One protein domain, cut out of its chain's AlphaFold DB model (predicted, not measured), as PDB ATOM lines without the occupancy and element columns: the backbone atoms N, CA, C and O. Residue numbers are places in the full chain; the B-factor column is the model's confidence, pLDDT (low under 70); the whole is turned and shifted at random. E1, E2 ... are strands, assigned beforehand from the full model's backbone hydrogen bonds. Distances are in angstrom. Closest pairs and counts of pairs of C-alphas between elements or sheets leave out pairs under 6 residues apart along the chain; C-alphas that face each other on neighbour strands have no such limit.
ATOM      1  N   LEU A  33     127.537 209.217 140.926       93.44
ATOM      2  CA  LEU A  33     128.913 208.994 140.500       93.44
ATOM      3  C   LEU A  33     129.075 209.490 139.061       93.44
ATOM      4  O   LEU A  33     128.416 208.988 138.157       93.44
ATOM      5  N   ILE A  34     129.970 210.447 138.847       89.94
ATOM      6  CA  ILE A  34     130.313 210.980 137.529       89.94
ATOM      7  C   ILE A  34     131.729 210.530 137.192       89.94
ATOM      8  O   ILE A  34     132.683 210.904 137.878       89.94
ATOM      9  N   ILE A  35     131.858 209.739 136.132       90.00
ATOM     10  CA  ILE A  35     133.128 209.262 135.591       90.00
ATOM     11  C   ILE A  35     133.435 210.083 134.328       90.00
ATOM     12  O   ILE A  35     132.661 210.016 133.370       90.00
ATOM     13  N   PRO A  36     134.540 210.852 134.290       84.12
ATOM     14  CA  PRO A  36     134.858 211.725 133.158       84.12
ATOM     15  C   PRO A  36     134.946 210.980 131.834       84.12
ATOM     16  O   PRO A  36     134.554 211.514 130.800       84.12
ATOM     17  N   SER A  37     135.444 209.744 131.868       86.25
ATOM     18  CA  SER A  37     135.549 208.906 130.690       86.25
ATOM     19  C   SER A  37     135.686 207.425 131.034       86.25
ATOM     20  O   SER A  37     136.291 207.067 132.045       86.25
ATOM     21  N   VAL A  38     135.117 206.575 130.184       86.56
ATOM     22  CA  VAL A  38     135.153 205.117 130.295       86.56
ATOM     23  C   VAL A  38     135.767 204.530 129.029       86.56
ATOM     24  O   VAL A  38     135.319 204.800 127.911       86.56
ATOM     25  N   ASP A  39     136.778 203.689 129.228       84.56
ATOM     26  CA  ASP A  39     137.417 202.920 128.168       84.56
ATOM     27  C   ASP A  39     136.682 201.598 127.946       84.56
ATOM     28  O   ASP A  39     136.371 200.875 128.894       84.56
ATOM     29  N   ILE A  40     136.461 201.250 126.679       83.94
ATOM     30  CA  ILE A  40     136.003 199.918 126.264       83.94
ATOM     31  C   ILE A  40     137.086 199.243 125.419       83.94
ATOM     32  O   ILE A  40     138.014 199.902 124.939       83.94
ATOM     33  N   SER A  41     137.011 197.922 125.244       80.38
ATOM     34  CA  SER A  41     137.997 197.149 124.472       80.38
ATOM     35  C   SER A  41     138.218 197.730 123.078       80.38
ATOM     36  O   SER A  41     139.361 197.886 122.653       80.38
ATOM     37  N   GLU A  42     137.132 198.119 122.411       79.12
ATOM     38  CA  GLU A  42     137.133 198.577 121.023       79.12
ATOM     39  C   GLU A  42     137.676 200.002 120.870       79.12
ATOM     40  O   GLU A  42     138.262 200.328 119.840       79.12
ATOM     41  N   GLN A  43     137.453 200.865 121.866       76.31
ATOM     42  CA  GLN A  43     137.775 202.284 121.773       76.31
ATOM     43  C   GLN A  43     138.018 202.916 123.147       76.31
ATOM     44  O   GLN A  43     137.140 202.970 124.010       76.31
ATOM     45  N   VAL A  44     139.215 203.472 123.302       84.94
ATOM     46  CA  VAL A  44     139.610 204.283 124.455       84.94
ATOM     47  C   VAL A  44     138.808 205.589 124.458       84.94
ATOM     48  O   VAL A  44     138.716 206.290 123.445       84.94
ATOM     49  N   GLY A  45     138.207 205.907 125.599       81.25
ATOM     50  CA  GLY A  45     137.485 207.144 125.857       81.25
ATOM     51  C   GLY A  45     136.226 207.393 125.032       81.25
ATOM     52  O   GLY A  45     135.893 208.553 124.821       81.25
ATOM     53  N   ARG A  46     135.543 206.358 124.522       85.62
ATOM     54  CA  ARG A  46     134.321 206.532 123.704       85.62
ATOM     55  C   ARG A  46     133.176 207.191 124.475       85.62
ATOM     56  O   ARG A  46     132.409 207.952 123.887       85.62
ATOM     57  N   PHE A  47     133.039 206.866 125.756       88.56
ATOM     58  CA  PHE A  47     131.971 207.381 126.604       88.56
ATOM     59  C   PHE A  47     132.553 208.369 127.603       88.56
ATOM     60  O   PHE A  47     133.414 207.999 128.397       88.56
ATOM     61  N   GLN A  48     132.078 209.609 127.569       87.00
ATOM     62  CA  GLN A  48     132.487 210.683 128.468       87.00
ATOM     63  C   GLN A  48     131.347 211.104 129.383       87.00
ATOM     64  O   GLN A  48     130.179 210.869 129.078       87.00
ATOM     65  N   ASN A  49     131.694 211.740 130.503       86.56
ATOM     66  CA  ASN A  49     130.738 212.271 131.477       86.56
ATOM     67  C   ASN A  49     129.666 211.237 131.862       86.56
ATOM     68  O   ASN A  49     128.474 211.534 131.870       86.56
ATOM     69  N   VAL A  50     130.094 210.001 132.132       91.38
ATOM     70  CA  VAL A  50     129.202 208.879 132.437       91.38
ATOM     71  C   VAL A  50     128.662 209.048 133.851       91.38
ATOM     72  O   VAL A  50     129.434 209.141 134.806       91.38
ATOM     73  N   VAL A  51     127.340 209.080 133.985       94.56
ATOM     74  CA  VAL A  51     126.639 209.326 135.245       94.56
ATOM     75  C   VAL A  51     125.962 208.046 135.711       94.56
ATOM     76  O   VAL A  51     125.066 207.526 135.048       94.56
ATOM     77  N   PHE A  52     126.350 207.571 136.887       96.44
ATOM     78  CA  PHE A  52     125.661 206.512 137.611       96.44
ATOM     79  C   PHE A  52     124.947 207.089 138.830       96.44
ATOM     80  O   PHE A  52     125.485 207.949 139.519       96.44
ATOM     81  N   GLU A  53     123.764 206.574 139.140       97.12
ATOM     82  CA  GLU A  53     123.042 206.885 140.373       97.12
ATOM     83  C   GLU A  53     122.827 205.608 141.176       97.12
ATOM     84  O   GLU A  53     122.417 204.579 140.632       97.12
ATOM     85  N   ARG A  54     123.107 205.670 142.474       96.50
ATOM     86  CA  ARG A  54     122.859 204.572 143.399       96.50
ATOM     87  C   ARG A  54     121.457 204.699 143.983       96.50
ATOM     88  O   ARG A  54     121.161 205.672 144.669       96.50
ATOM     89  N   ASN A  55     120.602 203.710 143.733       94.00
ATOM     90  CA  ASN A  55     119.259 203.683 144.310       94.00
ATOM     91  C   ASN A  55     119.275 203.297 145.804       94.00
ATOM     92  O   ASN A  55     120.309 202.918 146.359       94.00
ATOM     93  N   GLU A  56     118.111 203.356 146.454       93.12
ATOM     94  CA  GLU A  56     117.943 203.042 147.884       93.12
ATOM     95  C   GLU A  56     118.334 201.598 148.246       93.12
ATOM     96  O   GLU A  56     118.746 201.321 149.369       93.12
ATOM     97  N   GLN A  57     118.258 200.675 147.285       94.62
ATOM     98  CA  GLN A  57     118.676 199.278 147.428       94.62
ATOM     99  C   GLN A  57     120.190 199.088 147.222       94.62
ATOM    100  O   GLN A  57     120.694 197.966 147.283       94.62
ATOM    101  N   GLY A  58     120.929 200.169 146.970       92.06
ATOM    102  CA  GLY A  58     122.371 200.155 146.772       92.06
ATOM    103  C   GLY A  58     122.825 199.751 145.367       92.06
ATOM    104  O   GLY A  58     124.028 199.552 145.185       92.06
ATOM    105  N   ILE A  59     121.908 199.646 144.400       96.19
ATOM    106  CA  ILE A  59     122.162 199.271 143.000       96.19
ATOM    107  C   ILE A  59     122.556 200.514 142.201       96.19
ATOM    108  O   ILE A  59     121.890 201.545 142.281       96.19
ATOM    109  N   TRP A  60     123.609 200.395 141.395       95.56
ATOM    110  CA  TRP A  60     124.037 201.434 140.461       95.56
ATOM    111  C   TRP A  60     123.252 201.361 139.155       95.56
ATOM    112  O   TRP A  60     123.208 200.319 138.503       95.56
ATOM    113  N   LEU A  61     122.660 202.483 138.765       96.38
ATOM    114  CA  LEU A  61     121.910 202.648 137.529       96.38
ATOM    115  C   LEU A  61     122.639 203.652 136.638       96.38
ATOM    116  O   LEU A  61     122.939 204.757 137.083       96.38
ATOM    117  N   LEU A  62     122.902 203.286 135.383       96.25
ATOM    118  CA  LEU A  62     123.382 204.235 134.379       96.25
ATOM    119  C   LEU A  62     122.268 205.250 134.096       96.25
ATOM    120  O   LEU A  62     121.160 204.865 133.717       96.25
ATOM    121  N   ARG A  63     122.552 206.535 134.308       95.31
ATOM    122  CA  ARG A  63     121.605 207.636 134.100       95.31
ATOM    123  C   ARG A  63     121.861 208.387 132.812       95.31
ATOM    124  O   ARG A  63     120.908 208.683 132.103       95.31
ATOM    125  N   ASP A  64     123.123 208.687 132.535       93.44
ATOM    126  CA  ASP A  64     123.506 209.503 131.390       93.44
ATOM    127  C   ASP A  64     124.940 209.197 130.950       93.44
ATOM    128  O   ASP A  64     125.735 208.647 131.719       93.44
ATOM    129  N   TYR A  65     125.256 209.532 129.706       91.00
ATOM    130  CA  TYR A  65     126.602 209.505 129.148       91.00
ATOM    131  C   TYR A  65     126.650 210.317 127.853       91.00
ATOM    132  O   TYR A  65     125.664 210.459 127.132       91.00
ATOM    133  N   GLN A  66     127.842 210.787 127.508       86.00
ATOM    134  CA  GLN A  66     128.119 211.407 126.221       86.00
ATOM    135  C   GLN A  66     128.920 210.447 125.360       86.00
ATOM    136  O   GLN A  66     130.015 210.029 125.727       86.00
ATOM    137  N   GLU A  67     128.388 210.097 124.197       85.88
ATOM    138  CA  GLU A  67     129.131 209.312 123.222       85.88
ATOM    139  C   GLU A  67     129.939 210.235 122.303       85.88
ATOM    140  O   GLU A  67     129.384 211.044 121.556       85.88
ATOM    141  N   THR A  68     131.265 210.113 122.341       76.00
ATOM    142  CA  THR A  68     132.169 210.933 121.532       76.00
ATOM    143  C   THR A  68     132.728 210.123 120.367       76.00
ATOM    144  O   THR A  68     133.718 209.403 120.493       76.00
ATOM    145  N   LEU A  69     132.093 210.260 119.202       70.12
ATOM    146  CA  LEU A  69     132.567 209.688 117.929       70.12
ATOM    147  C   LEU A  69     133.299 210.718 117.050       70.12
ATOM    148  O   LEU A  69     133.804 210.392 115.973       70.12
ATOM    149  N   LYS A  70     133.341 211.982 117.487       78.19
ATOM    150  CA  LYS A  70     134.021 213.064 116.773       78.19
ATOM    151  C   LYS A  70     135.461 213.186 117.252       78.19
ATOM    152  O   LYS A  70     135.737 213.697 118.335       78.19
ATOM    153  N   PHE A  71     136.372 212.696 116.420       82.31
ATOM    154  CA  PHE A  71     137.796 212.965 116.565       82.31
ATOM    155  C   PHE A  71     138.113 214.374 116.092       82.31
ATOM    156  O   PHE A  71     137.587 214.826 115.071       82.31
ATOM    157  N   THR A  72     139.010 215.018 116.825       87.62
ATOM    158  CA  THR A  72     139.554 216.319 116.459       87.62
ATOM    159  C   THR A  72     140.495 216.214 115.257       87.62
ATOM    160  O   THR A  72     141.032 215.141 114.967       87.62
ATOM    161  N   TYR A  73     140.743 217.335 114.579       91.94
ATOM    162  CA  TYR A  73     141.804 217.411 113.581       91.94
ATOM    163  C   TYR A  73     143.160 217.489 114.278       91.94
ATOM    164  O   TYR A  73     143.300 218.256 115.232       91.94
ATOM    165  N   ILE A  74     144.126 216.681 113.838       95.25
ATOM    166  CA  ILE A  74     145.474 216.615 114.421       95.25
ATOM    167  C   ILE A  74     146.488 217.055 113.372       95.25
ATOM    168  O   ILE A  74     146.583 216.437 112.318       95.25
ATOM    169  N   ASP A  75     147.283 218.072 113.699       94.50
ATOM    170  CA  ASP A  75     148.370 218.536 112.830       94.50
ATOM    171  C   ASP A  75     149.680 217.828 113.143       94.50
ATOM    172  O   ASP A  75     150.452 217.487 112.251       94.50
ATOM    173  N   ASN A  76     149.984 217.696 114.438       95.88
ATOM    174  CA  ASN A  76     151.285 217.230 114.878       95.88
ATOM    175  C   ASN A  76     151.228 216.588 116.264       95.88
ATOM    176  O   ASN A  76     150.481 217.021 117.147       95.88
ATOM    177  N   VAL A  77     152.090 215.591 116.451       97.25
ATOM    178  CA  VAL A  77     152.356 214.930 117.724       97.25
ATOM    179  C   VAL A  77     153.867 214.884 117.920       97.25
ATOM    180  O   VAL A  77     154.574 214.155 117.233       97.25
ATOM    181  N   ASN A  78     154.363 215.660 118.880       97.12
ATOM    182  CA  ASN A  78     155.768 215.659 119.265       97.12
ATOM    183  C   ASN A  78     155.942 214.939 120.598       97.12
ATOM    184  O   ASN A  78     155.198 215.190 121.545       97.12
ATOM    185  N   ILE A  79     156.969 214.106 120.701       96.38
ATOM    186  CA  ILE A  79     157.331 213.454 121.956       96.38
ATOM    187  C   ILE A  79     158.408 214.242 122.697       96.38
ATOM    188  O   ILE A  79     159.344 214.765 122.090       96.38
ATOM    189  N   VAL A  80     158.276 214.326 124.017       94.62
ATOM    190  CA  VAL A  80     159.267 214.928 124.909       94.62
ATOM    191  C   VAL A  80     159.530 213.972 126.059       94.62
ATOM    192  O   VAL A  80     158.615 213.641 126.809       94.62
ATOM    193  N   THR A  81     160.788 213.573 126.217       92.19
ATOM    194  CA  THR A  81     161.242 212.673 127.281       92.19
ATOM    195  C   THR A  81     162.212 213.416 128.190       92.19
ATOM    196  O   THR A  81     163.075 214.144 127.706       92.19
ATOM    197  N   THR A  82     162.074 213.265 129.506       88.38
ATOM    198  CA  THR A  82     163.012 213.873 130.458       88.38
ATOM    199  C   THR A  82     164.255 213.011 130.635       88.38
ATOM    200  O   THR A  82     164.144 211.804 130.837       88.38
ATOM    201  N   ASP A  83     165.424 213.644 130.703       78.88
ATOM    202  CA  ASP A  83     166.684 212.959 131.031       78.88
ATOM    203  C   ASP A  83     166.838 212.666 132.535       78.88
ATOM    204  O   ASP A  83     167.698 211.890 132.950       78.88
ATOM    205  N   SER A  84     166.016 213.303 133.375       75.62
ATOM    206  CA  SER A  84     165.980 213.073 134.820       75.62
ATOM    207  C   SER A  84     165.218 211.798 135.163       75.62
ATOM    208  O   SER A  84     164.223 211.478 134.518       75.62
ATOM    209  N   PHE A  85     165.637 211.132 136.237       73.62
ATOM    210  CA  PHE A  85     164.931 209.985 136.789       73.62
ATOM    211  C   PHE A  85     163.925 210.400 137.889       73.62
ATOM    212  O   PHE A  85     164.288 211.213 138.743       73.62
ATOM    213  N   PRO A  86     162.695 209.840 137.927       77.81
ATOM    214  CA  PRO A  86     162.105 208.927 136.957       77.81
ATOM    215  C   PRO A  86     161.856 209.639 135.634       77.81
ATOM    216  O   PRO A  86     161.506 210.825 135.599       77.81
ATOM    217  N   VAL A  87     162.042 208.877 134.560       87.25
ATOM    218  CA  VAL A  87     161.790 209.331 133.200       87.25
ATOM    219  C   VAL A  87     160.312 209.669 133.086       87.25
ATOM    220  O   VAL A  87     159.438 208.900 133.487       87.25
ATOM    221  N   GLN A  88     160.026 210.835 132.532       89.38
ATOM    222  CA  GLN A  88     158.687 211.245 132.160       89.38
ATOM    223  C   GLN A  88     158.630 211.400 130.656       89.38
ATOM    224  O   GLN A  88     159.582 211.874 130.034       89.38
ATOM    225  N   VAL A  89     157.494 211.008 130.094       93.62
ATOM    226  CA  VAL A  89     157.235 211.074 128.662       93.62
ATOM    227  C   VAL A  89     155.956 211.863 128.451       93.62
ATOM    228  O   VAL A  89     154.919 211.572 129.051       93.62
ATOM    229  N   PHE A  90     156.040 212.874 127.597       94.81
ATOM    230  CA  PHE A  90     154.942 213.755 127.244       94.81
ATOM    231  C   PHE A  90     154.707 213.718 125.740       94.81
ATOM    232  O   PHE A  90     155.656 213.767 124.960       94.81
ATOM    233  N   LEU A  91     153.440 213.710 125.337       96.06
ATOM    234  CA  LEU A  91     153.036 213.998 123.966       96.06
ATOM    235  C   LEU A  91     152.532 215.440 123.902       96.06
ATOM    236  O   LEU A  91     151.540 215.788 124.541       96.06
ATOM    237  N   GLN A  92     153.217 216.284 123.143       95.75
ATOM    238  CA  GLN A  92     152.734 217.608 122.776       95.75
ATOM    239  C   GLN A  92     151.935 217.480 121.486       95.75
ATOM    240  O   GLN A  92     152.498 217.218 120.422       95.75
ATOM    241  N   VAL A  93     150.623 217.653 121.592       95.31
ATOM    242  CA  VAL A  93     149.693 217.499 120.474       95.31
ATOM    243  C   VAL A  93     149.140 218.859 120.088       95.31
ATOM    244  O   VAL A  93     148.701 219.625 120.952       95.31
ATOM    245  N   SER A  94     149.153 219.156 118.792       94.88
ATOM    246  CA  SER A  94     148.497 220.329 118.218       94.88
ATOM    247  C   SER A  94     147.507 219.932 117.136       94.88
ATOM    248  O   SER A  94     147.721 218.953 116.418       94.88
ATOM    249  N   GLY A  95     146.448 220.718 117.010       93.44
ATOM    250  CA  GLY A  95     145.409 220.490 116.022       93.44
ATOM    251  C   GLY A  95     144.348 221.576 116.045       93.44
ATOM    252  O   GLY A  95     144.554 222.654 116.621       93.44
ATOM    253  N   HIS A  96     143.185 221.269 115.470       90.81
ATOM    254  CA  HIS A  96     142.081 222.218 115.359       90.81
ATOM    255  C   HIS A  96     140.702 221.610 115.587       90.81
ATOM    256  O   HIS A  96     140.459 220.433 115.324       90.81
ATOM    257  N   PHE A  97     139.779 222.487 115.974       87.62
ATOM    258  CA  PHE A  97     138.338 222.279 115.913       87.62
ATOM    259  C   PHE A  97     137.724 223.149 114.820       87.62
ATOM    260  O   PHE A  97     138.223 224.243 114.538       87.62
ATOM    261  N   ILE A  98     136.599 222.697 114.272       83.69
ATOM    262  CA  ILE A  98     135.737 223.522 113.424       83.69
ATOM    263  C   ILE A  98     134.548 223.978 114.276       83.69
ATOM    264  O   ILE A  98     133.783 223.170 114.797       83.69
ATOM    265  N   GLY A  99     134.399 225.290 114.431       83.50
ATOM    266  CA  GLY A  99     133.309 225.919 115.167       83.50
ATOM    267  C   GLY A  99     133.469 225.930 116.684       83.50
ATOM    268  O   GLY A  99     134.385 226.562 117.213       83.50
ATOM    269  N   CYS A 100     132.523 225.348 117.423       79.38
ATOM    270  CA  CYS A 100     132.487 225.441 118.892       79.38
ATOM    271  C   CYS A 100     133.142 224.268 119.623       79.38
ATOM    272  O   CYS A 100     132.982 224.181 120.839       79.38
ATOM    273  N   GLY A 101     133.845 223.384 118.915       78.81
ATOM    274  CA  GLY A 101     134.527 222.254 119.535       78.81
ATOM    275  C   GLY A 101     135.461 222.680 120.663       78.81
ATOM    276  O   GLY A 101     136.132 223.717 120.589       78.81
ATOM    277  N   LEU A 102     135.483 221.866 121.713       82.44
ATOM    278  CA  LEU A 102     136.413 221.969 122.831       82.44
ATOM    279  C   LEU A 102     137.118 220.626 123.018       82.44
ATOM    280  O   LEU A 102     136.619 219.582 122.593       82.44
ATOM    281  N   LEU A 103     138.270 220.638 123.689       85.12
ATOM    282  CA  LEU A 103     138.893 219.396 124.138       85.12
ATOM    283  C   LEU A 103     137.991 218.737 125.187       85.12
ATOM    284  O   LEU A 103     137.710 219.332 126.228       85.12
ATOM    285  N   GLY A 104     137.553 217.514 124.900       81.44
ATOM    286  CA  GLY A 104     136.979 216.621 125.899       81.44
ATOM    287  C   GLY A 104     138.057 215.992 126.778       81.44
ATOM    288  O   GLY A 104     139.238 216.345 126.709       81.44
ATOM    289  N   ALA A 105     137.652 215.020 127.595       82.81
ATOM    290  CA  ALA A 105     138.594 214.269 128.416       82.81
ATOM    291  C   ALA A 105     139.593 213.514 127.523       82.81
ATOM    292  O   ALA A 105     139.203 212.856 126.551       82.81
ATOM    293  N   ILE A 106     140.879 213.604 127.864       86.56
ATOM    294  CA  ILE A 106     141.956 212.906 127.157       86.56
ATOM    295  C   ILE A 106     142.222 211.581 127.857       86.56
ATOM    296  O   ILE A 106     142.597 211.545 129.029       86.56
ATOM    297  N   ASN A 107     142.090 210.489 127.113       87.56
ATOM    298  CA  ASN A 107     142.217 209.140 127.649       87.56
ATOM    299  C   ASN A 107     143.494 208.471 127.171       87.56
ATOM    300  O   ASN A 107     143.990 208.761 126.081       87.56
ATOM    301  N   LYS A 108     144.031 207.596 128.020       89.56
ATOM    302  CA  LYS A 108     145.319 206.934 127.836       89.56
ATOM    303  C   LYS A 108     145.214 205.513 128.359       89.56
ATOM    304  O   LYS A 108     144.979 205.325 129.550       89.56
ATOM    305  N   ARG A 109     145.477 204.538 127.498       88.88
ATOM    306  CA  ARG A 109     145.556 203.124 127.870       88.88
ATOM    307  C   ARG A 109     146.847 202.528 127.337       88.88
ATOM    308  O   ARG A 109     147.229 202.825 126.214       88.88
ATOM    309  N   LEU A 110     147.508 201.684 128.122       91.44
ATOM    310  CA  LEU A 110     148.628 200.873 127.648       91.44
ATOM    311  C   LEU A 110     148.103 199.482 127.267       91.44
ATOM    312  O   LEU A 110     147.495 198.808 128.098       91.44
ATOM    313  N   VAL A 111     148.319 199.069 126.018       91.31
ATOM    314  CA  VAL A 111     147.989 197.729 125.508       91.31
ATOM    315  C   VAL A 111     149.273 197.102 124.973       91.31
ATOM    316  O   VAL A 111     149.795 197.521 123.941       91.31
ATOM    317  N   GLY A 112     149.812 196.118 125.696       93.56
ATOM    318  CA  GLY A 112     151.172 195.635 125.439       93.56
ATOM    319  C   GLY A 112     152.183 196.766 125.649       93.56
ATOM    320  O   GLY A 112     152.219 197.361 126.720       93.56
ATOM    321  N   GLU A 113     152.952 197.095 124.613       96.00
ATOM    322  CA  GLU A 113     153.941 198.188 124.614       96.00
ATOM    323  C   GLU A 113     153.428 199.458 123.905       96.00
ATOM    324  O   GLU A 113     154.185 200.404 123.686       96.00
ATOM    325  N   GLN A 114     152.141 199.501 123.534       96.75
ATOM    326  CA  GLN A 114     151.545 200.625 122.813       96.75
ATOM    327  C   GLN A 114     150.603 201.438 123.700       96.75
ATOM    328  O   GLN A 114     149.588 200.939 124.192       96.75
ATOM    329  N   PHE A 115     150.889 202.730 123.833       96.25
ATOM    330  CA  PHE A 115     149.948 203.701 124.367       96.25
ATOM    331  C   PHE A 115     148.889 204.052 123.322       96.25
ATOM    332  O   PHE A 115     149.193 204.541 122.237       96.25
ATOM    333  N   GLU A 116     147.627 203.849 123.669       94.38
ATOM    334  CA  GLU A 116     146.468 204.320 122.926       94.38
ATOM    335  C   GLU A 116     145.965 205.611 123.568       94.38
ATOM    336  O   GLU A 116     145.584 205.628 124.742       94.38
ATOM    337  N   ILE A 117     145.988 206.700 122.800       92.75
ATOM    338  CA  ILE A 117     145.586 208.031 123.241       92.75
ATOM    339  C   ILE A 117     144.331 208.442 122.486       92.75
ATOM    340  O   ILE A 117     144.309 208.454 121.253       92.75
ATOM    341  N   SER A 118     143.307 208.815 123.248       90.56
ATOM    342  CA  SER A 118     142.048 209.319 122.715       90.56
ATOM    343  C   SER A 118     141.854 210.784 123.087       90.56
ATOM    344  O   SER A 118     141.764 211.123 124.268       90.56
ATOM    345  N   ILE A 119     141.809 211.646 122.074       88.88
ATOM    346  CA  ILE A 119     141.503 213.071 122.153       88.88
ATOM    347  C   ILE A 119     140.157 213.280 121.466       88.88
ATOM    348  O   ILE A 119     140.047 213.293 120.238       88.88
ATOM    349  N   ASN A 120     139.120 213.422 122.279       84.12
ATOM    350  CA  ASN A 120     137.771 213.629 121.781       84.12
ATOM    351  C   ASN A 120     137.425 215.111 121.722       84.12
ATOM    352  O   ASN A 120     137.850 215.901 122.568       84.12
ATOM    353  N   GLU A 121     136.606 215.466 120.741       83.12
ATOM    354  CA  GLU A 121     135.910 216.742 120.738       83.12
ATOM    355  C   GLU A 121     134.704 216.647 121.681       83.12
ATOM    356  O   GLU A 121     133.824 215.799 121.506       83.12
ATOM    357  N   ALA A 122     134.670 217.514 122.690       78.12
ATOM    358  CA  ALA A 122     133.478 217.737 123.490       78.12
ATOM    359  C   ALA A 122     132.577 218.768 122.793       78.12
ATOM    360  O   ALA A 122     133.085 219.717 122.178       78.12
ATOM    361  N   PRO A 123     131.243 218.620 122.894       67.75
ATOM    362  CA  PRO A 123     130.336 219.671 122.464       67.75
ATOM    363  C   PRO A 123     130.654 220.968 123.221       67.75
ATOM    364  O   PRO A 123     130.905 220.955 124.428       67.75
ATOM    365  N   GLY A 124     130.666 222.086 122.493       64.44
ATOM    366  CA  GLY A 124     130.776 223.420 123.080       64.44
ATOM    367  C   GLY A 124     129.578 223.766 123.983       64.44
ATOM    368  O   GLY A 124     128.674 222.944 124.144       64.44
ATOM    369  N   PRO A 125     129.546 224.977 124.574       59.69
ATOM    370  CA  PRO A 125     128.394 225.434 125.352       59.69
ATOM    371  C   PRO A 125     127.088 225.284 124.555       59.69
ATOM    372  O   PRO A 125     127.099 225.380 123.328       59.69
ATOM    373  N   ASP A 126     126.003 225.009 125.284       54.00
ATOM    374  CA  ASP A 126     124.713 224.526 124.779       54.00
ATOM    375  C   ASP A 126     124.296 225.196 123.447       54.00
ATOM    376  O   ASP A 126     124.217 226.430 123.381       54.00
ATOM    377  N   PRO A 127     124.039 224.426 122.368       53.31
ATOM    378  CA  PRO A 127     123.722 224.970 121.043       53.31
ATOM    379  C   PRO A 127     122.466 225.854 121.004       53.31
ATOM    380  O   PRO A 127     122.268 226.576 120.027       53.31
ATOM    381  N   LEU A 128     121.623 225.826 122.043       53.28
ATOM    382  CA  LEU A 128     120.473 226.726 122.175       53.28
ATOM    383  C   LEU A 128     120.864 228.177 122.504       53.28
ATOM    384  O   LEU A 128     120.066 229.080 122.257       53.28
ATOM    385  N   GLU A 129     122.075 228.420 123.017       52.75
ATOM    386  CA  GLU A 129     122.534 229.757 123.424       52.75
ATOM    387  C   GLU A 129     123.578 230.370 122.471       52.75
ATOM    388  O   GLU A 129     123.787 231.585 122.502       52.75
ATOM    389  N   PHE A 130     124.198 229.578 121.581       59.88
ATOM    390  CA  PHE A 130     125.262 230.056 120.686       59.88
ATOM    391  C   PHE A 130     125.193 229.447 119.278       59.88
ATOM    392  O   PHE A 130     125.280 228.236 119.086       59.88
ATOM    393  N   THR A 131     125.140 230.305 118.256       66.25
ATOM    394  CA  THR A 131     125.356 229.897 116.861       66.25
ATOM    395  C   THR A 131     126.850 229.707 116.604       66.25
ATOM    396  O   THR A 131     127.608 230.679 116.619       66.25
ATOM    397  N   CYS A 132     127.285 228.473 116.349       70.88
ATOM    398  CA  CYS A 132     128.670 228.194 115.977       70.88
ATOM    399  C   CYS A 132     128.998 228.754 114.593       70.88
ATOM    400  O   CYS A 132     128.338 228.426 113.607       70.88
ATOM    401  N   THR A 133     130.041 229.575 114.512       75.25
ATOM    402  CA  THR A 133     130.645 229.994 113.243       75.25
ATOM    403  C   THR A 133     131.492 228.855 112.673       75.25
ATOM    404  O   THR A 133     131.926 227.976 113.412       75.25
ATOM    405  N   ALA A 134     131.753 228.840 111.365       80.00
ATOM    406  CA  ALA A 134     132.607 227.828 110.728       80.00
ATOM    407  C   ALA A 134     134.115 228.104 110.928       80.00
ATOM    408  O   ALA A 134     134.935 227.768 110.075       80.00
ATOM    409  N   ASP A 135     134.481 228.745 112.037       84.75
ATOM    410  CA  ASP A 135     135.845 229.199 112.287       84.75
ATOM    411  C   ASP A 135     136.742 228.045 112.745       84.75
ATOM    412  O   ASP A 135     136.328 227.173 113.512       84.75
ATOM    413  N   ILE A 136     138.002 228.071 112.308       87.25
ATOM    414  CA  ILE A 136     139.028 227.115 112.732       87.25
ATOM    415  C   ILE A 136     139.635 227.597 114.052       87.25
ATOM    416  O   ILE A 136     140.226 228.678 114.118       87.25
ATOM    417  N   LYS A 137     139.537 226.780 115.104       86.88
ATOM    418  CA  LYS A 137     140.130 227.059 116.420       86.88
ATOM    419  C   LYS A 137     141.287 226.118 116.693       86.88
ATOM    420  O   LYS A 137     141.095 224.910 116.737       86.88
ATOM    421  N   GLN A 138     142.478 226.669 116.908       90.75
ATOM    422  CA  GLN A 138     143.659 225.867 117.221       90.75
ATOM    423  C   GLN A 138     143.690 225.459 118.692       90.75
ATOM    424  O   GLN A 138     143.338 226.250 119.567       90.75
ATOM    425  N   PHE A 139     144.191 224.258 118.963       89.69
ATOM    426  CA  PHE A 139     144.540 223.824 120.308       89.69
ATOM    427  C   PHE A 139     145.973 223.300 120.358       89.69
ATOM    428  O   PHE A 139     146.538 222.817 119.375       89.69
ATOM    429  N   LYS A 140     146.557 223.394 121.551       92.75
ATOM    430  CA  LYS A 140     147.801 222.726 121.924       92.75
ATOM    431  C   LYS A 140     147.606 222.127 123.302       92.75
ATOM    432  O   LYS A 140     147.151 222.820 124.207       92.75
ATOM    433  N   THR A 141     147.955 220.860 123.460       90.25
ATOM    434  CA  THR A 141     147.855 220.161 124.740       90.25
ATOM    435  C   THR A 141     149.098 219.319 124.990       90.25
ATOM    436  O   THR A 141     149.759 218.873 124.054       90.25
ATOM    437  N   THR A 142     149.446 219.142 126.262       92.25
ATOM    438  CA  THR A 142     150.557 218.289 126.698       92.25
ATOM    439  C   THR A 142     149.990 217.128 127.496       92.25
ATOM    440  O   THR A 142     149.348 217.322 128.524       92.25
ATOM    441  N   ILE A 143     150.239 215.916 127.019       90.44
ATOM    442  CA  ILE A 143     149.678 214.682 127.551       90.44
ATOM    443  C   ILE A 143     150.805 213.896 128.219       90.44
ATOM    444  O   ILE A 143     151.668 213.354 127.538       90.44
ATOM    445  N   ALA A 144     150.798 213.818 129.549       91.31
ATOM    446  CA  ALA A 144     151.730 212.965 130.285       91.31
ATOM    447  C   ALA A 144     151.335 211.485 130.147       91.31
ATOM    448  O   ALA A 144     150.196 211.117 130.476       91.31
ATOM    449  N   LEU A 145     152.265 210.650 129.678       92.06
ATOM    450  CA  LEU A 145     152.095 209.200 129.599       92.06
ATOM    451  C   LEU A 145     152.457 208.552 130.946       92.06
ATOM    452  O   LEU A 145     153.481 208.913 131.536       92.06
ATOM    453  N   PRO A 146     151.653 207.598 131.452       88.56
ATOM    454  CA  PRO A 146     151.922 206.915 132.712       88.56
ATOM    455  C   PRO A 146     153.018 205.854 132.523       88.56
ATOM    456  O   PRO A 146     152.751 204.661 132.482       88.56
ATOM    457  N   VAL A 147     154.263 206.309 132.372       90.25
ATOM    458  CA  VAL A 147     155.439 205.452 132.128       90.25
ATOM    459  C   VAL A 147     156.137 204.984 133.404       90.25
ATOM    460  O   VAL A 147     157.166 204.318 133.346       90.25
ATOM    461  N   TYR A 148     155.633 205.384 134.567       85.12
ATOM    462  CA  TYR A 148     156.199 204.994 135.852       85.12
ATOM    463  C   TYR A 148     155.976 203.500 136.111       85.12
ATOM    464  O   TYR A 148     154.878 202.994 135.896       85.12
ATOM    465  N   GLY A 149     157.011 202.809 136.592       84.12
ATOM    466  CA  GLY A 149     156.986 201.367 136.850       84.12
ATOM    467  C   GLY A 149     157.132 200.489 135.605       84.12
ATOM    468  O   GLY A 149     157.099 199.271 135.729       84.12
ATOM    469  N   LEU A 150     157.291 201.084 134.419       90.62
ATOM    470  CA  LEU A 150     157.505 200.338 133.183       90.62
ATOM    471  C   LEU A 150     158.957 199.870 133.052       90.62
ATOM    472  O   LEU A 150     159.888 200.580 133.438       90.62
ATOM    473  N   GLU A 151     159.148 198.687 132.476       91.81
ATOM    474  CA  GLU A 151     160.472 198.127 132.201       91.81
ATOM    475  C   GLU A 151     161.190 198.898 131.086       91.81
ATOM    476  O   GLU A 151     160.566 199.593 130.275       91.81
ATOM    477  N   ALA A 152     162.517 198.767 131.042       93.62
ATOM    478  CA  ALA A 152     163.314 199.246 129.926       93.62
ATOM    479  C   ALA A 152     162.820 198.613 128.619       93.62
ATOM    480  O   ALA A 152     162.581 197.409 128.558       93.62
ATOM    481  N   GLY A 153     162.692 199.408 127.563       95.88
ATOM    482  CA  GLY A 153     162.150 198.917 126.303       95.88
ATOM    483  C   GLY A 153     161.722 200.024 125.355       95.88
ATOM    484  O   GLY A 153     161.816 201.214 125.667       95.88
ATOM    485  N   ILE A 154     161.253 199.609 124.180       97.88
ATOM    486  CA  ILE A 154     160.699 200.502 123.166       97.88
ATOM    487  C   ILE A 154     159.184 200.459 123.291       97.88
ATOM    488  O   ILE A 154     158.570 199.417 123.115       97.88
ATOM    489  N   TYR A 155     158.595 201.617 123.541       98.00
ATOM    490  CA  TYR A 155     157.156 201.788 123.598       98.00
ATOM    491  C   TYR A 155     156.702 202.574 122.380       98.00
ATOM    492  O   TYR A 155     157.417 203.446 121.873       98.00
ATOM    493  N   SER A 156     155.498 202.287 121.911       98.12
ATOM    494  CA  SER A 156     154.854 203.048 120.850       98.12
ATOM    495  C   SER A 156     153.684 203.855 121.394       98.12
ATOM    496  O   SER A 156     153.184 203.623 122.495       98.12
ATOM    497  N   TYR A 157     153.245 204.840 120.624       97.44
ATOM    498  CA  TYR A 157     151.995 205.536 120.874       97.44
ATOM    499  C   TYR A 157     151.172 205.627 119.594       97.44
ATOM    500  O   TYR A 157     151.714 205.648 118.487       97.44
ATOM    501  N   LYS A 158     149.854 205.721 119.763       95.94
ATOM    502  CA  LYS A 158     148.876 205.974 118.709       95.94
ATOM    503  C   LYS A 158     147.847 206.975 119.220       95.94
ATOM    504  O   LYS A 158     147.196 206.719 120.230       95.94
ATOM    505  N   VAL A 159     147.690 208.090 118.516       95.06
ATOM    506  CA  VAL A 159     146.686 209.124 118.813       95.06
ATOM    507  C   VAL A 159     145.556 209.012 117.792       95.06
ATOM    508  O   VAL A 159     145.832 208.821 116.613       95.06
ATOM    509  N   ASN A 160     144.293 209.108 118.199       92.12
ATOM    510  CA  ASN A 160     143.182 209.240 117.249       92.12
ATOM    511  C   ASN A 160     143.103 210.668 116.677       92.12
ATOM    512  O   ASN A 160     143.381 211.650 117.361       92.12
ATOM    513  N   GLY A 161     142.686 210.803 115.421       90.81
ATOM    514  CA  GLY A 161     142.512 212.123 114.826       90.81
ATOM    515  C   GLY A 161     141.822 212.095 113.476       90.81
ATOM    516  O   GLY A 161     141.489 211.032 112.949       90.81
ATOM    517  N   ARG A 162     141.639 213.284 112.908       90.75
ATOM    518  CA  ARG A 162     141.294 213.493 111.503       90.75
ATOM    519  C   ARG A 162     142.347 214.329 110.799       90.75
ATOM    520  O   ARG A 162     142.942 215.218 111.407       90.75
ATOM    521  N   ASP A 163     142.532 214.054 109.519       90.38
ATOM    522  CA  ASP A 163     143.284 214.941 108.643       90.38
ATOM    523  C   ASP A 163     142.396 216.115 108.210       90.38
ATOM    524  O   ASP A 163     141.231 215.925 107.853       90.38
ATOM    525  N   LEU A 164     142.923 217.339 108.272       86.88
ATOM    526  CA  LEU A 164     142.149 218.539 107.937       86.88
ATOM    527  C   LEU A 164     141.836 218.631 106.439       86.88
ATOM    528  O   LEU A 164     140.791 219.160 106.065       86.88
ATOM    529  N   SER A 165     142.726 218.124 105.585       86.69
ATOM    530  CA  SER A 165     142.589 218.228 104.133       86.69
ATOM    531  C   SER A 165     141.614 217.199 103.559       86.69
ATOM    532  O   SER A 165     140.832 217.539 102.671       86.69
ATOM    533  N   SER A 166     141.620 215.969 104.079       88.56
ATOM    534  CA  SER A 166     140.770 214.876 103.588       88.56
ATOM    535  C   SER A 166     139.545 214.604 104.464       88.56
ATOM    536  O   SER A 166     138.565 214.028 103.991       88.56
ATOM    537  N   GLY A 167     139.571 214.993 105.743       85.00
ATOM    538  CA  GLY A 167     138.549 214.633 106.730       85.00
ATOM    539  C   GLY A 167     138.588 213.165 107.172       85.00
ATOM    540  O   GLY A 167     137.765 212.748 108.002       85.00
ATOM    541  N   GLU A 168     139.529 212.381 106.638       91.31
ATOM    542  CA  GLU A 168     139.695 210.965 106.951       91.31
ATOM    543  C   GLU A 168     140.173 210.769 108.387       91.31
ATOM    544  O   GLU A 168     140.880 211.602 108.954       91.31
ATOM    545  N   ILE A 169     139.780 209.640 108.976       90.25
ATOM    546  CA  ILE A 169     140.294 209.220 110.276       90.25
ATOM    547  C   ILE A 169     141.758 208.831 110.094       90.25
ATOM    548  O   ILE A 169     142.079 207.921 109.333       90.25
ATOM    549  N   ILE A 170     142.628 209.493 110.844       92.88
ATOM    550  CA  ILE A 170     144.052 209.197 110.908       92.88
ATOM    551  C   ILE A 170     144.414 208.652 112.283       92.88
ATOM    552  O   ILE A 170     143.646 208.693 113.248       92.88
ATOM    553  N   SER A 171     145.616 208.100 112.372       93.19
ATOM    554  CA  SER A 171     146.167 207.641 113.634       93.19
ATOM    555  C   SER A 171     147.658 207.941 113.708       93.19
ATOM    556  O   SER A 171     148.448 207.041 113.429       93.19
ATOM    557  N   PRO A 172     148.064 209.186 114.024       95.81
ATOM    558  CA  PRO A 172     149.470 209.516 114.206       95.81
ATOM    559  C   PRO A 172     150.129 208.574 115.213       95.81
ATOM    560  O   PRO A 172     149.598 208.344 116.305       95.81
ATOM    561  N   THR A 173     151.281 208.028 114.833       97.25
ATOM    562  CA  THR A 173     152.055 207.095 115.649       97.25
ATOM    563  C   THR A 173     153.495 207.553 115.813       97.25
ATOM    564  O   THR A 173     154.021 208.337 115.024       97.25
ATOM    565  N   GLY A 174     154.147 207.025 116.840       97.38
ATOM    566  CA  GLY A 174     155.578 207.177 117.057       97.38
ATOM    567  C   GLY A 174     156.062 206.227 118.141       97.38
ATOM    568  O   GLY A 174     155.285 205.431 118.674       97.38
ATOM    569  N   THR A 175     157.349 206.302 118.461       97.88
ATOM    570  CA  THR A 175     157.982 205.459 119.479       97.88
ATOM    571  C   THR A 175     158.873 206.269 120.410       97.88
ATOM    572  O   THR A 175     159.295 207.383 120.088       97.88
ATOM    573  N   PHE A 176     159.155 205.702 121.579       96.62
ATOM    574  CA  PHE A 176     160.180 206.168 122.503       96.62
ATOM    575  C   PHE A 176     160.833 204.997 123.222       96.62
ATOM    576  O   PHE A 176     160.274 203.908 123.306       96.62
ATOM    577  N   GLU A 177     162.020 205.245 123.761       95.69
ATOM    578  CA  GLU A 177     162.798 204.254 124.488       95.69
ATOM    579  C   GLU A 177     162.905 204.644 125.964       95.69
ATOM    580  O   GLU A 177     163.302 205.763 126.304       95.69
ATOM    581  N   LEU A 178     162.594 203.696 126.844       93.75
ATOM    582  CA  LEU A 178     163.019 203.726 128.236       93.75
ATOM    583  C   LEU A 178     164.349 202.975 128.329       93.75
ATOM    584  O   LEU A 178     164.389 201.752 128.260       93.75
ATOM    585  N   LYS A 179     165.454 203.713 128.476       91.19
ATOM    586  CA  LYS A 179     166.820 203.141 128.499       91.19
ATOM    587  C   LYS A 179     167.103 202.252 129.713       91.19
ATOM    588  O   LYS A 179     168.064 201.492 129.718       91.19
ATOM    589  N   LYS A 180     166.314 202.415 130.768       87.50
ATOM    590  CA  LYS A 180     166.363 201.644 132.006       87.50
ATOM    591  C   LYS A 180     164.948 201.511 132.549       87.50
ATOM    592  O   LYS A 180     164.084 202.307 132.172       87.50
ATOM    593  N   ASN A 181     164.737 200.539 133.430       87.75
ATOM    594  CA  ASN A 181     163.460 200.392 134.105       87.75
ATOM    595  C   ASN A 181     163.117 201.704 134.826       87.75
ATOM    596  O   ASN A 181     163.979 202.368 135.413       87.75
ATOM    597  N   ASN A 182     161.863 202.125 134.701       85.94
ATOM    598  CA  ASN A 182     161.370 203.386 135.232       85.94
ATOM    599  C   ASN A 182     160.706 203.197 136.606       85.94
ATOM    600  O   ASN A 182     159.661 203.779 136.903       85.94
ATOM    601  N   ASP A 183     161.308 202.334 137.420       72.50
ATOM    602  CA  ASP A 183     160.886 201.871 138.738       72.50
ATOM    603  C   ASP A 183     161.880 202.310 139.833       72.50
ATOM    604  O   ASP A 183     163.080 202.476 139.632       72.50
ATOM    605  N   THR A 184     161.376 202.535 141.044       54.56
ATOM    606  CA  THR A 184     162.108 203.136 142.179       54.56
ATOM    607  C   THR A 184     163.243 202.294 142.764       54.56
ATOM    608  O   THR A 184     163.780 202.638 143.809       54.56
ATOM    609  N   ASN A 185     163.655 201.191 142.149       51.56
ATOM    610  CA  ASN A 185     164.675 200.345 142.771       51.56
ATOM    611  C   ASN A 185     166.089 200.951 142.721       51.56
ATOM    612  O   ASN A 185     166.967 200.486 143.443       51.56
ATOM    613  N   GLU A 186     166.310 202.021 141.947       50.94
ATOM    614  CA  GLU A 186     167.585 202.760 141.934       50.94
ATOM    615  C   GLU A 186     167.594 203.989 142.871       50.94
ATOM    616  O   GLU A 186     168.656 204.483 143.246       50.94
ATOM    617  N   PHE A 187     166.420 204.464 143.304       52.81
ATOM    618  CA  PHE A 187     166.256 205.567 144.252       52.81
ATOM    619  C   PHE A 187     165.017 205.326 145.110       52.81
ATOM    620  O   PHE A 187     163.929 205.188 144.564       52.81
TER     621      PHE A 187
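AT A GLANCE: This is residues 33 to 187 of the 282 residues of an uncharacterized protein of Gammaproteobacteria bacterium (UniProt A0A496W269). What does the whole look like? Two strongly twisted sheets, E6 E7 E9 E10 and E4 E5 E8, make a sandwich with their strands running roughly along each other. A third small sheet, E1 E2 E3, is set crosswise over part of the larger sheet near E6, and its E2 and E3 reach farthest from the middle. How is it made up? The printed part has 155 residues, all strand in class, with no named helix and ten strands, E1 to E10 in order along the chain; the largest sheet runs E6 E7 E9 E10 and is mixed, the other two are antiparallel. How is the space filled? The whole is only just loose, close to compact, with a radius of gyration of the C-alphas of 18.1 A, and its outline is flat, with spans of 55 by 52 by 25 A.

IN THESE COORDINATES: Where is the largest sheet? E6 is residues 102 to 111, 27.0 A from first to last C-alpha, and E7 is residues 114 to 122, 24.9 A. E9 is residues 153 to 159, 20.0 A, and E10 is residues 173 to 178, ending at C-alpha 178 at (163.019, 203.726, 128.236). Where is the sheet that faces it most widely? E4 is residues 73 to 81, 24.2 A, with C-alpha 73 at (141.804, 217.411, 113.581). E5 is residues 89 to 98, 29.1 A, and E8 is residues 136 to 145, 27.9 A. Where is the small sheet? E1 is residues 33 to 38, with C-alpha 33 at (128.913, 208.994, 140.500). E2 is residues 47 to 54, and E3 is residues 60 to 67, which bends by 55 degrees at residue 63.

HOW THE PARTS SIT: How do the strands of the largest sheet pair? E6 and E7 form an antiparallel hairpin, with N 109 and O 116 at 3.0 A, and the hairpin E9 and E10 has N 155 and O 176 at 2.9 A, each within hydrogen-bond range. E7 and E9 are parallel, 22 degrees between directions, with N 117 and O 158 at 2.8 A; E6 and E10 are the edge strands. What faces this sheet? In a stack of sheets, sheets face to face in turn, the sheet E4 E5 E8 faces it with 53 pairs of C-alphas within 10 A and strands at 23 degrees. The closest C-alphas of E6 and E8 are those of Lys 108 and Leu 145, 7.4 A; E4 and E9 are near each other, with 5 pairs within 10 A. How is that second sheet paired? E4 and E5 are an antiparallel hairpin, with N 78 and O 92 at 2.9 A, and E5 is antiparallel to E8, with N 93 and O 141 at 2.9 A. How does the small sheet stand? E1 E2 E3 is a meander, each strand the antiparallel neighbour of the one before, with N 35 and O 50 at 2.8 A and N 53 and O 61 at 2.9 A. It faces the largest sheet with 23 pairs within 10 A and strands at 88 degrees; the closest C-alphas of E1 and E6 are those of Pro 36 and Ala 105, 6.6 A. E3 is apart from E6.

THE WHOLE: How large is it? The two C-alphas farthest apart, those of Leu 128 and Glu 186, are 56.4 A apart, and the printed part has no cut. Which links are long? Those from E7 to E8 and from E9 to E10, 13 residues each; within the second, residues 161 to 162 pair antiparallel with residues 169 to 170. Where is confidence low? The mean pLDDT of the printed part is 86.6, and residues 123 to 131 and 184 to 187 are under 70.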